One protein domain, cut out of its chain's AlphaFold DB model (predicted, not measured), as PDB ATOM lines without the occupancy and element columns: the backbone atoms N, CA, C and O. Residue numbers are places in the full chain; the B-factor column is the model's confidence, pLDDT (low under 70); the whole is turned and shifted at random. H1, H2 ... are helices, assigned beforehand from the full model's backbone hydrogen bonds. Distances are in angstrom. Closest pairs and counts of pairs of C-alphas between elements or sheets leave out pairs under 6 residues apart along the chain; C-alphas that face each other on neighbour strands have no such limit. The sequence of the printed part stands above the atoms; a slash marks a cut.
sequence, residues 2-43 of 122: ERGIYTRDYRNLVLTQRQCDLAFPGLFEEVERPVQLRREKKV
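This is residues 2 to 43 of the 122 residues of the protein "CAP10 domain-containing protein" of Monilinia fructicola (UniProt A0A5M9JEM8). What shape is it? H3, the longest helix, makes an arm reaching from a small head of H1 and H2; residues 29 to 34 and 36 to 42 stand free. What builds it? The 42 printed residues, all helix by class, have H1, H2, H3 in order and no named strand, with under half in named elements. It is only just loose, close to extended: radius of gyration of the C-alphas 13.2 A, spans 38 by 22 by 13 A.

What meets H3? H3, residues 29 to 37, is apart from H2, residues 17 to 23, and H1, residues 6 to 9. And H1 and H2? They are close but not clearly touching; their closest C-alphas, Tyr 6 and Ala 23, are 5.5 A apart. Every O i to N i+4 pair is within hydrogen-bond range in H2, 3 of 5 in H3; H1 is too short for one.

How long are they? First to last C-alpha, H3 measures 12.5 A, H2 9.7 A, H1 5.4 A. Where? C-alpha 6 begins H1 at (3.994, 4.105, 87.064); C-alpha 37 ends H3 at (30.120, -5.548, 89.783).

How large? The farthest C-alphas, Gly 4 and Lys 41, are 38.8 A apart. Any cut? The printed part has no cut and no long link. Low confidence? Residues 2 to 6 are under 70.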
ATOM      1  N   GLU A   2       0.296  -4.883  88.784       52.41
ATOM      2  CA  GLU A   2      -0.219  -3.620  89.337       52.41
ATOM      3  C   GLU A   2      -0.153  -2.495  88.291       52.41
ATOM      4  O   GLU A   2       0.855  -1.815  88.117       52.41
ATOM      5  N   ARG A   3      -1.243  -2.305  87.544       53.25
ATOM      6  CA  ARG A   3      -1.393  -1.233  86.545       53.25
ATOM      7  C   ARG A   3      -1.853   0.083  87.189       53.25
ATOM      8  O   ARG A   3      -2.928   0.566  86.854       53.25
ATOM      9  N   GLY A   4      -1.088   0.640  88.130       61.06
ATOM     10  CA  GLY A   4      -1.553   1.824  88.876       61.06
ATOM     11  C   GLY A   4      -0.525   2.904  89.205       61.06
ATOM     12  O   GLY A   4      -0.888   4.074  89.232       61.06
ATOM     13  N   ILE A   5       0.735   2.547  89.462       61.41
ATOM     14  CA  ILE A   5       1.674   3.491  90.090       61.41
ATOM     15  C   ILE A   5       2.543   4.214  89.047       61.41
ATOM     16  O   ILE A   5       2.586   5.442  89.034       61.41
ATOM     17  N   TYR A   6       3.126   3.492  88.082       68.38
ATOM     18  CA  TYR A   6       3.994   4.105  87.064       68.38
ATOM     19  C   TYR A   6       3.267   5.149  86.191       68.38
ATOM     20  O   TYR A   6       3.838   6.184  85.851       68.38
ATOM     21  N   THR A   7       1.991   4.922  85.846       78.94
ATOM     22  CA  THR A   7       1.188   5.856  85.031       78.94
ATOM     23  C   THR A   7       0.849   7.150  85.761       78.94
ATOM     24  O   THR A   7       0.574   8.153  85.105       78.94
ATOM     25  N   ARG A   8       0.863   7.149  87.098       87.88
ATOM     26  CA  ARG A   8       0.669   8.356  87.905       87.88
ATOM     27  C   ARG A   8       1.925   9.224  87.892       87.88
ATOM     28  O   ARG A   8       1.829  10.432  87.707       87.88
ATOM     29  N   ASP A   9       3.086   8.596  88.062       91.31
ATOM     30  CA  ASP A   9       4.314   9.305  88.428       91.31
ATOM     31  C   ASP A   9       5.275   9.558  87.257       91.31
ATOM     32  O   ASP A   9       6.197  10.349  87.409       91.31
ATOM     33  N   TYR A  10       5.055   8.988  86.063       88.31
ATOM     34  CA  TYR A  10       5.989   9.109  84.923       88.31
ATOM     35  C   TYR A  10       6.305  10.545  84.454       88.31
ATOM     36  O   TYR A  10       7.268  10.747  83.716       88.31
ATOM     37  N   ARG A  11       5.491  11.543  84.832       91.44
ATOM     38  CA  ARG A  11       5.745  12.972  84.552       91.44
ATOM     39  C   ARG A  11       6.202  13.767  85.770       91.44
ATOM     40  O   ARG A  11       6.469  14.959  85.635       91.44
ATOM     41  N   ASN A  12       6.259  13.150  86.945       93.88
ATOM     42  CA  ASN A  12       6.701  13.819  88.154       93.88
ATOM     43  C   ASN A  12       8.232  13.770  88.240       93.88
ATOM     44  O   ASN A  12       8.816  12.716  88.468       93.88
ATOM     45  N   LEU A  13       8.871  14.924  88.045       93.62
ATOM     46  CA  LEU A  13      10.331  15.066  88.097       93.62
ATOM     47  C   LEU A  13      10.863  15.376  89.504       93.62
ATOM     48  O   LEU A  13      12.074  15.480  89.675       93.62
ATOM     49  N   VAL A  14       9.972  15.556  90.483       95.75
ATOM     50  CA  VAL A  14      10.296  15.968  91.854       95.75
ATOM     51  C   VAL A  14       9.913  14.836  92.804       95.75
ATOM     52  O   VAL A  14       8.909  14.889  93.517       95.75
ATOM     53  N   LEU A  15      10.700  13.764  92.758       94.44
ATOM     54  CA  LEU A  15      10.544  12.573  93.585       94.44
ATOM     55  C   LEU A  15      11.862  12.301  94.309       94.44
ATOM     56  O   LEU A  15      12.927  12.350  93.701       94.44
ATOM     57  N   THR A  16      11.783  12.021  95.607       95.50
ATOM     58  CA  THR A  16      12.916  11.488  96.385       95.50
ATOM     59  C   THR A  16      13.291  10.101  95.877       95.50
ATOM     60  O   THR A  16      12.450   9.417  95.283       95.50
ATOM     61  N   GLN A  17      14.502   9.629  96.177       92.19
ATOM     62  CA  GLN A  17      14.936   8.282  95.790       92.19
ATOM     63  C   GLN A  17      13.931   7.214  96.246       92.19
ATOM     64  O   GLN A  17      13.473   6.397  95.452       92.19
ATOM     65  N   ARG A  18      13.472   7.298  97.502       94.19
ATOM     66  CA  ARG A  18      12.471   6.371  98.049       94.19
ATOM     67  C   ARG A  18      11.150   6.404  97.278       94.19
ATOM     68  O   ARG A  18      10.492   5.375  97.141       94.19
ATOM     69  N   GLN A  19      10.716   7.576  96.821       94.69
ATOM     70  CA  GLN A  19       9.501   7.683  96.015       94.69
ATOM     71  C   GLN A  19       9.712   7.112  94.612       94.69
ATOM     72  O   GLN A  19       8.813   6.437  94.121       94.69
ATOM     73  N   CYS A  20      10.881   7.321  93.998       93.81
ATOM     74  CA  CYS A  20      11.243   6.704  92.721       93.81
ATOM     75  C   CYS A  20      11.233   5.171  92.804       93.81
ATOM     76  O   CYS A  20      10.628   4.533  91.946       93.81
ATOM     77  N   ASP A  21      11.816   4.585  93.853       92.75
ATOM     78  CA  ASP A  21      11.868   3.127  94.043       92.75
ATOM     79  C   ASP A  21      10.465   2.505  94.159       92.75
ATOM     80  O   ASP A  21      10.204   1.419  93.641       92.75
ATOM     81  N   LEU A  22       9.540   3.213  94.817       93.19
ATOM     82  CA  LEU A  22       8.140   2.802  94.934       93.19
ATOM     83  C   LEU A  22       7.350   3.034  93.639       93.19
ATOM     84  O   LEU A  22       6.463   2.247  93.310       93.19
ATOM     85  N   ALA A  23       7.633   4.128  92.929       93.38
ATOM     86  CA  ALA A  23       6.901   4.540  91.735       93.38
ATOM     87  C   ALA A  23       7.276   3.731  90.487       93.38
ATOM     88  O   ALA A  23       6.417   3.461  89.639       93.38
ATOM     89  N   PHE A  24       8.542   3.318  90.395       93.25
ATOM     90  CA  PHE A  24       9.107   2.625  89.242       93.25
ATOM     91  C   PHE A  24       9.842   1.331  89.643       93.25
ATOM     92  O   PHE A  24      11.061   1.234  89.470       93.25
ATOM     93  N   PRO A  25       9.126   0.308  90.152       91.69
ATOM     94  CA  PRO A  25       9.751  -0.956  90.531       91.69
ATOM     95  C   PRO A  25      10.523  -1.577  89.359       91.69
ATOM     96  O   PRO A  25       9.990  -1.704  88.255       91.69
ATOM     97  N   GLY A  26      11.779  -1.955  89.602       90.31
ATOM     98  CA  GLY A  26      12.664  -2.585  88.615       90.31
ATOM     99  C   GLY A  26      13.362  -1.625  87.639       90.31
ATOM    100  O   GLY A  26      14.261  -2.046  86.917       90.31
ATOM    101  N   LEU A  27      13.019  -0.329  87.625       92.75
ATOM    102  CA  LEU A  27      13.585   0.631  86.662       92.75
ATOM    103  C   LEU A  27      15.113   0.764  86.769       92.75
ATOM    104  O   LEU A  27      15.791   0.952  85.761       92.75
ATOM    105  N   PHE A  28      15.651   0.666  87.984       92.69
ATOM    106  CA  PHE A  28      17.070   0.898  88.260       92.69
ATOM    107  C   PHE A  28      17.921  -0.380  88.280       92.69
ATOM    108  O   PHE A  28      19.127  -0.290  88.488       92.69
ATOM    109  N   GLU A  29      17.350  -1.563  88.017       95.25
ATOM    110  CA  GLU A  29      18.082  -2.845  88.073       95.25
ATOM    111  C   GLU A  29      19.338  -2.843  87.190       95.25
ATOM    112  O   GLU A  29      20.422  -3.260  87.606       95.25
ATOM    113  N   GLU A  30      19.218  -2.289  85.985       94.75
ATOM    114  CA  GLU A  30      20.307  -2.241  85.012       94.75
ATOM    115  C   GLU A  30      21.404  -1.228  85.383       94.75
ATOM    116  O   GLU A  30      22.537  -1.346  84.905       94.75
ATOM    117  N   VAL A  31      21.085  -0.267  86.258       93.31
ATOM    118  CA  VAL A  31      22.031   0.690  86.854       93.31
ATOM    119  C   VAL A  31      22.700   0.089  88.094       93.31
ATOM    120  O   VAL A  31      23.908   0.237  88.266       93.31
ATOM    121  N   GLU A  32      21.965  -0.658  88.917       95.00
ATOM    122  CA  GLU A  32      22.502  -1.321  90.114       95.00
ATOM    123  C   GLU A  32      23.463  -2.468  89.776       95.00
ATOM    124  O   GLU A  32      24.457  -2.710  90.467       95.00
ATOM    125  N   ARG A  33      23.226  -3.160  88.661       96.38
ATOM    126  CA  ARG A  33      24.078  -4.255  88.186       96.38
ATOM    127  C   ARG A  33      25.565  -3.860  88.048       96.38
ATOM    128  O   ARG A  33      26.400  -4.543  88.647       96.38
ATOM    129  N   PRO A  34      25.969  -2.797  87.317       95.06
ATOM    130  CA  PRO A  34      27.371  -2.373  87.266       95.06
ATOM    131  C   PRO A  34      27.905  -1.847  88.608       95.06
ATOM    132  O   PRO A  34      29.085  -2.059  88.896       95.06
ATOM    133  N   VAL A  35      27.069  -1.229  89.453       94.88
ATOM    134  CA  VAL A  35      27.464  -0.817  90.815       94.88
ATOM    135  C   VAL A  35      27.890  -2.038  91.631       94.88
ATOM    136  O   VAL A  35      28.965  -2.040  92.237       94.88
ATOM    137  N   GLN A  36      27.102  -3.113  91.580       96.25
ATOM    138  CA  GLN A  36      27.409  -4.358  92.272       96.25
ATOM    139  C   GLN A  36      28.679  -5.031  91.726       96.25
ATOM    140  O   GLN A  36      29.506  -5.491  92.513       96.25
ATOM    141  N   LEU A  37      28.889  -5.029  90.404       96.12
ATOM    142  CA  LEU A  37      30.120  -5.548  89.783       96.12
ATOM    143  C   LEU A  37      31.380  -4.788  90.227       96.12
ATOM    144  O   LEU A  37      32.466  -5.361  90.295       96.12
ATOM    145  N   ARG A  38      31.247  -3.496  90.537       95.12
ATOM    146  CA  ARG A  38      32.336  -2.627  91.003       95.12
ATOM    147  C   ARG A  38      32.391  -2.498  92.530       95.12
ATOM    148  O   ARG A  38      33.184  -1.701  93.033       95.12
ATOM    149  N   ARG A  39      31.601  -3.273  93.292       95.25
ATOM    150  CA  ARG A  39      31.519  -3.154  94.762       95.25
ATOM    151  C   ARG A  39      32.897  -3.244  95.424       95.25
ATOM    152  O   ARG A  39      33.227  -2.351  96.204       95.25
ATOM    153  N   GLU A  40      33.686  -4.246  95.036       96.62
ATOM    154  CA  GLU A  40      35.036  -4.525  95.559       96.62
ATOM    155  C   GLU A  40      36.158  -3.796  94.796       96.62
ATOM    156  O   GLU A  40      37.295  -3.728  95.257       96.62
ATOM    157  N   LYS A  41      35.854  -3.229  93.621       96.00
ATOM    158  CA  LYS A  41      36.815  -2.505  92.775       96.00
ATOM    159  C   LYS A  41      36.233  -1.161  92.353       96.00
ATOM    160  O   LYS A  41      35.635  -1.031  91.282       96.00
ATOM    161  N   LYS A  42      36.407  -0.172  93.230       94.44
ATOM    162  CA  LYS A  42      35.931   1.200  93.021       94.44
ATOM    163  C   LYS A  42      36.569   1.824  91.782       94.44
ATOM    164  O   LYS A  42      37.711   1.516  91.451       94.44
ATOM    165  N   VAL A  43      35.819   2.713  91.135       95.06
ATOM    166  CA  VAL A  43      36.325   3.545  90.040       95.06
ATOM    167  C   VAL A  43      37.383   4.489  90.600       95.06
ATOM    168  O   VAL A  43      37.148   5.189  91.583       95.06
TER     169      VAL A  43